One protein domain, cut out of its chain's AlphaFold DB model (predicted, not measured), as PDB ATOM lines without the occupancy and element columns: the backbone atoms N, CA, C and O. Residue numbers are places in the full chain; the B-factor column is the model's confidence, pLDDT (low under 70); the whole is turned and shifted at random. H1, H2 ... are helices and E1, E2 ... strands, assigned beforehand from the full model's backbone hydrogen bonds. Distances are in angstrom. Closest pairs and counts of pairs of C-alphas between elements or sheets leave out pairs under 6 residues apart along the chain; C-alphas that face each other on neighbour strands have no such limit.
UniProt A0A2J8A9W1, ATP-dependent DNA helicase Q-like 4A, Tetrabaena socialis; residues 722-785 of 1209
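Overview. This is residues 722 to 785 of the 1209 residues of the protein "ATP-dependent DNA helicase Q-like 4A" of Tetrabaena socialis (UniProt A0A2J8A9W1). The chain runs to and fro: helix H1 leads out, strand E1 comes back, helix H2 leads out again, and residues 770 to 785, with no named element, fold back from its end. H1, E1 and H2 have their centres at the corners of a triangle, and E1 is a single strand that pairs with no named strand. The printed part has 64 residues with two named helices and one named strand, in the order H1, E1, H2. By class it is mostly helix, though just 30 residues, under half, are in named elements. It is compact, with a radius of gyration of the C-alphas of 12.2 A, and spans 34 by 29 by 18 A.

Along the chain. Start at C-alpha 722 and pass residues 722 to 728 to reach H1, residues 729 to 741. Find C-alpha 729 at (190.103, 214.049, 135.665); from there H1 runs 17.5 A to C-alpha 741 at (175.701, 206.660, 129.038). Next look for E1, residues 751 to 755, which covers 13.3 A from Gly 751 to Cys 755. H2 follows as residues 758 to 769, 16.3 A long, and its last C-alpha, 769, is at (176.002, 220.517, 135.676).

Arrangement. Begin with the two helices. H1 and H2 only just touch, with 3 pairs of C-alphas within 8 A, and the closest are those of Val 730 and Val 764, 6.3 A apart. H1 touches H2 with residues 730 to 734 alone, and H2 touches H1 with residues 764 to 768 alone. The two run the same way at a steep tilt of 50 degrees, with their centres 13.8 A apart. In both helices every O i to N i+4 pair is within hydrogen-bond range. Now turn to E1: it and H1 are apart, although they follow each other in the chain. The closest C-alphas of E1 and H2 are those of Cys 755 and Cys 761, 5.6 A apart, and the centres of E1 and H2 are 10.6 A apart.

Size, cuts and confidence. The two C-alphas farthest apart are those of Asn 745 and Ser 757, at 34.7 A, while the C-alphas of Val 722 and Leu 785 are 26.0 A apart. The printed part has no cut. The link from H1 to E1, of 9 residues, is short, the link from E1 to H2, of 2 residues, is tight, and no link is long. After H2, the C-alphas of residues 770 to 785 lie 8 to 17 A from the mean of the C-alphas. In the B-factor column the mean pLDDT of the printed part is 75.6; you will find it under 70 at residues 741 to 748, 772 to 779 and 781 to 785 of this predicted model.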
ATOM      1  N   VAL A 722     190.115 199.813 135.436       91.12
ATOM      2  CA  VAL A 722     191.073 200.705 136.102       91.12
ATOM      3  C   VAL A 722     191.659 201.657 135.067       91.12
ATOM      4  O   VAL A 722     192.428 201.247 134.201       91.12
ATOM      5  N   ILE A 723     191.291 202.936 135.158       87.75
ATOM      6  CA  ILE A 723     191.680 203.978 134.199       87.75
ATOM      7  C   ILE A 723     192.719 204.909 134.850       87.75
ATOM      8  O   ILE A 723     192.483 205.388 135.963       87.75
ATOM      9  N   PRO A 724     193.860 205.213 134.196       87.75
ATOM     10  CA  PRO A 724     194.866 206.125 134.745       87.75
ATOM     11  C   PRO A 724     194.325 207.542 135.013       87.75
ATOM     12  O   PRO A 724     193.894 208.244 134.098       87.75
ATOM     13  N   LYS A 725     194.403 208.005 136.270       85.69
ATOM     14  CA  LYS A 725     193.979 209.358 136.682       85.69
ATOM     15  C   LYS A 725     194.904 210.435 136.096       85.69
ATOM     16  O   LYS A 725     195.963 210.726 136.653       85.69
ATOM     17  N   ARG A 726     194.492 211.062 134.990       87.25
ATOM     18  CA  ARG A 726     195.160 212.247 134.416       87.25
ATOM     19  C   ARG A 726     194.855 213.516 135.226       87.25
ATOM     20  O   ARG A 726     193.903 213.574 136.005       87.25
ATOM     21  N   LYS A 727     195.653 214.572 135.011       81.12
ATOM     22  CA  LYS A 727     195.457 215.904 135.634       81.12
ATOM     23  C   LYS A 727     194.092 216.526 135.287       81.12
ATOM     24  O   LYS A 727     193.566 217.320 136.056       81.12
ATOM     25  N   THR A 728     193.517 216.130 134.155       82.75
ATOM     26  CA  THR A 728     192.233 216.573 133.595       82.75
ATOM     27  C   THR A 728     191.030 215.742 134.062       82.75
ATOM     28  O   THR A 728     190.007 215.768 133.392       82.75
ATOM     29  N   ILE A 729     191.108 215.038 135.205       83.00
ATOM     30  CA  ILE A 729     190.103 214.049 135.665       83.00
ATOM     31  C   ILE A 729     188.629 214.456 135.482       83.00
ATOM     32  O   ILE A 729     187.809 213.603 135.168       83.00
ATOM     33  N   VAL A 730     188.271 215.729 135.662       81.31
ATOM     34  CA  VAL A 730     186.882 216.189 135.491       81.31
ATOM     35  C   VAL A 730     186.442 216.142 134.022       81.31
ATOM     36  O   VAL A 730     185.318 215.748 133.735       81.31
ATOM     37  N   GLU A 731     187.326 216.489 133.088       81.62
ATOM     38  CA  GLU A 731     187.055 216.444 131.648       81.62
ATOM     39  C   GLU A 731     187.112 215.007 131.113       81.62
ATOM     40  O   GLU A 731     186.240 214.591 130.354       81.62
ATOM     41  N   ASP A 732     188.065 214.209 131.606       83.50
ATOM     42  CA  ASP A 732     188.101 212.757 131.408       83.50
ATOM     43  C   ASP A 732     186.783 212.094 131.847       83.50
ATOM     44  O   ASP A 732     186.223 211.273 131.120       83.50
ATOM     45  N   LEU A 733     186.263 212.472 133.022       84.31
ATOM     46  CA  LEU A 733     185.004 211.968 133.570       84.31
ATOM     47  C   LEU A 733     183.804 212.411 132.726       84.31
ATOM     48  O   LEU A 733     182.954 211.573 132.428       84.31
ATOM     49  N   LYS A 734     183.738 213.681 132.293       80.44
ATOM     50  CA  LYS A 734     182.708 214.147 131.346       80.44
ATOM     51  C   LYS A 734     182.723 213.285 130.082       80.44
ATOM     52  O   LYS A 734     181.700 212.698 129.743       80.44
ATOM     53  N   GLN A 735     183.874 213.145 129.421       79.19
ATOM     54  CA  GLN A 735     184.003 212.356 128.188       79.19
ATOM     55  C   GLN A 735     183.598 210.890 128.392       79.19
ATOM     56  O   GLN A 735     182.833 210.351 127.592       79.19
ATOM     57  N   LEU A 736     184.038 210.266 129.489       81.69
ATOM     58  CA  LEU A 736     183.676 208.896 129.849       81.69
ATOM     59  C   LEU A 736     182.165 208.735 130.061       81.69
ATOM     60  O   LEU A 736     181.574 207.781 129.550       81.69
ATOM     61  N   LEU A 737     181.530 209.660 130.789       79.81
ATOM     62  CA  LEU A 737     180.091 209.619 131.047       79.81
ATOM     63  C   LEU A 737     179.287 209.794 129.750       79.81
ATOM     64  O   LEU A 737     178.370 209.014 129.491       79.81
ATOM     65  N   LEU A 738     179.679 210.748 128.902       75.62
ATOM     66  CA  LEU A 738     179.065 210.995 127.594       75.62
ATOM     67  C   LEU A 738     179.150 209.754 126.685       75.62
ATOM     68  O   LEU A 738     178.130 209.259 126.200       75.62
ATOM     69  N   GLN A 739     180.350 209.193 126.508       75.31
ATOM     70  CA  GLN A 739     180.585 208.014 125.661       75.31
ATOM     71  C   GLN A 739     179.802 206.778 126.139       75.31
ATOM     72  O   GLN A 739     179.254 206.020 125.332       75.31
ATOM     73  N   ARG A 740     179.740 206.551 127.458       75.88
ATOM     74  CA  ARG A 740     179.138 205.333 128.022       75.88
ATOM     75  C   ARG A 740     177.628 205.426 128.162       75.88
ATOM     76  O   ARG A 740     176.951 204.452 127.823       75.88
ATOM     77  N   PHE A 741     177.094 206.564 128.597       69.88
ATOM     78  CA  PHE A 741     175.701 206.660 129.038       69.88
ATOM     79  C   PHE A 741     174.782 207.435 128.087       69.88
ATOM     80  O   PHE A 741     173.585 207.164 128.092       69.88
ATOM     81  N   THR A 742     175.298 208.316 127.217       62.91
ATOM     82  CA  THR A 742     174.454 209.214 126.396       62.91
ATOM     83  C   THR A 742     174.563 208.972 124.886       62.91
ATOM     84  O   THR A 742     174.586 209.911 124.093       62.91
ATOM     85  N   ALA A 743     174.626 207.705 124.465       61.03
ATOM     86  CA  ALA A 743     174.405 207.352 123.059       61.03
ATOM     87  C   ALA A 743     172.899 207.475 122.727       61.03
ATOM     88  O   ALA A 743     172.084 207.061 123.554       61.03
ATOM     89  N   PRO A 744     172.505 207.977 121.541       55.56
ATOM     90  CA  PRO A 744     171.151 208.499 121.287       55.56
ATOM     91  C   PRO A 744     169.994 207.491 121.414       55.56
ATOM     92  O   PRO A 744     168.854 207.912 121.565       55.56
ATOM     93  N   ASN A 745     170.278 206.183 121.406       58.09
ATOM     94  CA  ASN A 745     169.280 205.115 121.558       58.09
ATOM     95  C   ASN A 745     169.379 204.363 122.907       58.09
ATOM     96  O   ASN A 745     168.761 203.309 123.071       58.09
ATOM     97  N   LYS A 746     170.179 204.838 123.874       62.25
ATOM     98  CA  LYS A 746     170.274 204.215 125.208       62.25
ATOM     99  C   LYS A 746     169.152 204.711 126.120       62.25
ATOM    100  O   LYS A 746     168.871 205.903 126.182       62.25
ATOM    101  N   ARG A 747     168.561 203.789 126.891       61.09
ATOM    102  CA  ARG A 747     167.738 204.139 128.062       61.09
ATOM    103  C   ARG A 747     168.562 204.990 129.029       61.09
ATOM    104  O   ARG A 747     169.766 204.762 129.148       61.09
ATOM    105  N   VAL A 748     167.900 205.900 129.743       65.81
ATOM    106  CA  VAL A 748     168.510 206.681 130.828       65.81
ATOM    107  C   VAL A 748     169.126 205.734 131.860       65.81
ATOM    108  O   VAL A 748     168.535 204.706 132.191       65.81
ATOM    109  N   GLN A 749     170.322 206.065 132.346       75.06
ATOM    110  CA  GLN A 749     171.077 205.256 133.305       75.06
ATOM    111  C   GLN A 749     171.516 206.144 134.465       75.06
ATOM    112  O   GLN A 749     171.869 207.304 134.250       75.06
ATOM    113  N   CYS A 750     171.498 205.593 135.675       81.31
ATOM    114  CA  CYS A 750     171.917 206.302 136.877       81.31
ATOM    115  C   CYS A 750     173.341 205.893 137.270       81.31
ATOM    116  O   CYS A 750     173.736 204.740 137.083       81.31
ATOM    117  N   GLY A 751     174.105 206.828 137.826       82.81
ATOM    118  CA  GLY A 751     175.495 206.615 138.223       82.81
ATOM    119  C   GLY A 751     175.836 207.273 139.554       82.81
ATOM    120  O   GLY A 751     175.263 208.297 139.922       82.81
ATOM    121  N   ILE A 752     176.801 206.676 140.252       87.12
ATOM    122  CA  ILE A 752     177.413 207.215 141.467       87.12
ATOM    123  C   ILE A 752     178.861 207.586 141.146       87.12
ATOM    124  O   ILE A 752     179.620 206.748 140.656       87.12
ATOM    125  N   VAL A 753     179.252 208.822 141.453       86.88
ATOM    126  CA  VAL A 753     180.658 209.249 141.453       86.88
ATOM    127  C   VAL A 753     181.072 209.534 142.893       86.88
ATOM    128  O   VAL A 753     180.461 210.364 143.562       86.88
ATOM    129  N   TYR A 754     182.114 208.846 143.355       88.25
ATOM    130  CA  TYR A 754     182.739 209.078 144.655       88.25
ATOM    131  C   TYR A 754     183.962 209.994 144.509       88.25
ATOM    132  O   TYR A 754     184.798 209.773 143.629       88.25
ATOM    133  N   CYS A 755     184.110 210.970 145.409       88.12
ATOM    134  CA  CYS A 755     185.317 211.801 145.530       88.12
ATOM    135  C   CYS A 755     185.889 211.738 146.960       88.12
ATOM    136  O   CYS A 755     185.213 211.288 147.886       88.12
ATOM    137  N   LEU A 756     187.130 212.200 147.165       88.25
ATOM    138  CA  LEU A 756     187.825 212.082 148.458       88.25
ATOM    139  C   LEU A 756     187.417 213.177 149.460       88.25
ATOM    140  O   LEU A 756     187.611 213.017 150.662       88.25
ATOM    141  N   SER A 757     186.859 214.298 148.992       86.25
ATOM    142  CA  SER A 757     186.459 215.430 149.843       86.25
ATOM    143  C   SER A 757     185.148 216.090 149.396       86.25
ATOM    144  O   SER A 757     184.730 215.936 148.249       86.25
ATOM    145  N   ARG A 758     184.506 216.866 150.291       81.81
ATOM    146  CA  ARG A 758     183.289 217.647 149.967       81.81
ATOM    147  C   ARG A 758     183.543 218.644 148.830       81.81
ATOM    148  O   ARG A 758     182.831 218.594 147.839       81.81
ATOM    149  N   GLY A 759     184.624 219.425 148.911       83.75
ATOM    150  CA  GLY A 759     184.998 220.383 147.863       83.75
ATOM    151  C   GLY A 759     185.333 219.738 146.508       83.75
ATOM    152  O   GLY A 759     185.056 220.328 145.467       83.75
ATOM    153  N   GLU A 760     185.868 218.508 146.479       85.19
ATOM    154  CA  GLU A 760     185.961 217.748 145.221       85.19
ATOM    155  C   GLU A 760     184.579 217.335 144.698       85.19
ATOM    156  O   GLU A 760     184.343 217.456 143.499       85.19
ATOM    157  N   CYS A 761     183.666 216.870 145.559       88.00
ATOM    158  CA  CYS A 761     182.297 216.526 145.152       88.00
ATOM    159  C   CYS A 761     181.568 217.753 144.581       88.00
ATOM    160  O   CYS A 761     181.023 217.692 143.485       88.00
ATOM    161  N   GLU A 762     181.604 218.880 145.293       86.31
ATOM    162  CA  GLU A 762     180.995 220.153 144.886       86.31
ATOM    163  C   GLU A 762     181.538 220.612 143.526       86.31
ATOM    164  O   GLU A 762     180.761 220.831 142.597       86.31
ATOM    165  N   ARG A 763     182.868 220.651 143.368       86.25
ATOM    166  CA  ARG A 763     183.530 221.035 142.112       86.25
ATOM    167  C   ARG A 763     183.200 220.095 140.952       86.25
ATOM    168  O   ARG A 763     182.956 220.563 139.842       86.25
ATOM    169  N   VAL A 764     183.216 218.779 141.177       86.50
ATOM    170  CA  VAL A 764     182.872 217.792 140.140       86.50
ATOM    171  C   VAL A 764     181.400 217.928 139.751       86.50
ATOM    172  O   VAL A 764     181.091 217.930 138.564       86.50
ATOM    173  N   ALA A 765     180.494 218.121 140.710       86.38
ATOM    174  CA  ALA A 765     179.075 218.306 140.426       86.38
ATOM    175  C   ALA A 765     178.779 219.606 139.670       86.38
ATOM    176  O   ALA A 765     177.995 219.590 138.724       86.38
ATOM    177  N   GLU A 766     179.407 220.719 140.051       85.31
ATOM    178  CA  GLU A 766     179.272 222.001 139.354       85.31
ATOM    179  C   GLU A 766     179.746 221.889 137.895       85.31
ATOM    180  O   GLU A 766     179.057 222.331 136.977       85.31
ATOM    181  N   GLU A 767     180.883 221.231 137.661       84.19
ATOM    182  CA  GLU A 767     181.417 220.990 136.320       84.19
ATOM    183  C   GLU A 767     180.570 220.026 135.483       84.19
ATOM    184  O   GLU A 767     180.417 220.239 134.279       84.19
ATOM    185  N   LEU A 768     179.981 218.993 136.092       81.88
ATOM    186  CA  LEU A 768     179.048 218.097 135.406       81.88
ATOM    187  C   LEU A 768     177.727 218.816 135.066       81.88
ATOM    188  O   LEU A 768     177.219 218.652 133.959       81.88
ATOM    189  N   ARG A 769     177.210 219.695 135.940       81.69
ATOM    190  CA  ARG A 769     176.002 220.517 135.676       81.69
ATOM    191  C   ARG A 769     176.159 221.490 134.505       81.69
ATOM    192  O   ARG A 769     175.161 221.846 133.879       81.69
ATOM    193  N   LYS A 770     177.385 221.922 134.189       78.69
ATOM    194  CA  LYS A 770     177.673 222.789 133.029       78.69
ATOM    195  C   LYS A 770     177.531 222.062 131.685       78.69
ATOM    196  O   LYS A 770     177.433 222.724 130.652       78.69
ATOM    197  N   VAL A 771     177.487 220.727 131.675       71.62
ATOM    198  CA  VAL A 771     177.368 219.911 130.456       71.62
ATOM    199  C   VAL A 771     175.926 219.915 129.933       71.62
ATOM    200  O   VAL A 771     175.118 219.032 130.224       71.62
ATOM    201  N   LYS A 772     175.609 220.916 129.110       61.53
ATOM    202  CA  LYS A 772     174.409 220.920 128.262       61.53
ATOM    203  C   LYS A 772     174.666 220.070 127.011       61.53
ATOM    204  O   LYS A 772     175.648 220.314 126.316       61.53
ATOM    205  N   GLN A 773     173.780 219.126 126.688       58.59
ATOM    206  CA  GLN A 773     173.742 218.498 125.359       58.59
ATOM    207  C   GLN A 773     172.612 219.080 124.509       58.59
ATOM    208  O   GLN A 773     171.648 219.620 125.048       58.59
ATOM    209  N   GLY A 774     172.679 218.872 123.191       51.28
ATOM    210  CA  GLY A 774     171.557 219.150 122.287       51.28
ATOM    211  C   GLY A 774     170.340 218.231 122.485       51.28
ATOM    212  O   GLY A 774     169.228 218.648 122.188       51.28
ATOM    213  N   ASN A 775     170.534 217.018 123.027       50.88
ATOM    214  CA  ASN A 775     169.493 215.976 123.090       50.88
ATOM    215  C   ASN A 775     169.102 215.541 124.521       50.88
ATOM    216  O   ASN A 775     168.319 214.607 124.677       50.88
ATOM    217  N   GLY A 776     169.627 216.179 125.574       52.72
ATOM    218  CA  GLY A 776     169.288 215.829 126.960       52.72
ATOM    219  C   GLY A 776     170.189 216.488 128.005       52.72
ATOM    220  O   GLY A 776     171.395 216.625 127.813       52.72
ATOM    221  N   GLN A 777     169.616 216.906 129.133       55.34
ATOM    222  CA  GLN A 777     170.375 217.518 130.224       55.34
ATOM    223  C   GLN A 777     170.892 216.445 131.189       55.34
ATOM    224  O   GLN A 777     170.106 215.679 131.745       55.34
ATOM    225  N   MET A 778     172.206 216.415 131.439       66.25
ATOM    226  CA  MET A 778     172.761 215.607 132.525       66.25
ATOM    227  C   MET A 778     172.419 216.271 133.861       66.25
ATOM    228  O   MET A 778     172.942 217.335 134.197       66.25
ATOM    229  N   ILE A 779     171.512 215.653 134.613       67.75
ATOM    230  CA  ILE A 779     171.091 216.126 135.929       67.75
ATOM    231  C   ILE A 779     171.973 215.477 136.998       67.75
ATOM    232  O   ILE A 779     172.268 214.281 136.966       67.75
ATOM    233  N   VAL A 780     172.449 216.318 137.916       70.00
ATOM    234  CA  VAL A 780     173.429 215.968 138.946       70.00
ATOM    235  C   VAL A 780     172.890 216.432 140.286       70.00
ATOM    236  O   VAL A 780     172.710 217.636 140.511       70.00
ATOM    237  N   ASP A 781     172.641 215.480 141.169       67.62
ATOM    238  CA  ASP A 781     172.128 215.704 142.510       67.62
ATOM    239  C   ASP A 781     173.282 215.803 143.521       67.62
ATOM    240  O   ASP A 781     174.233 215.020 143.506       67.62
ATOM    241  N   THR A 782     173.189 216.804 144.395       65.81
ATOM    242  CA  THR A 782     174.147 217.093 145.472       65.81
ATOM    243  C   THR A 782     173.472 217.180 146.840       65.81
ATOM    244  O   THR A 782     174.089 217.691 147.775       65.81
ATOM    245  N   ARG A 783     172.224 216.713 146.996       62.94
ATOM    246  CA  ARG A 783     171.522 216.693 148.295       62.94
ATOM    247  C   ARG A 783     172.341 215.965 149.368       62.94
ATOM    248  O   ARG A 783     172.497 216.488 150.462       62.94
ATOM    249  N   GLY A 784     173.013 214.866 149.010       59.25
ATOM    250  CA  GLY A 784     173.955 214.142 149.882       59.25
ATOM    251  C   GLY A 784     175.245 214.890 150.279       59.25
ATOM    252  O   GLY A 784     176.059 214.340 151.018       59.25
ATOM    253  N   LEU A 785     175.463 216.126 149.807       57.75
ATOM    254  CA  LEU A 785     176.567 216.989 150.252       57.75
ATOM    255  C   LEU A 785     176.128 218.055 151.264       57.75
ATOM    256  O   LEU A 785     176.980 218.569 151.995       57.75
TER     257      LEU A 785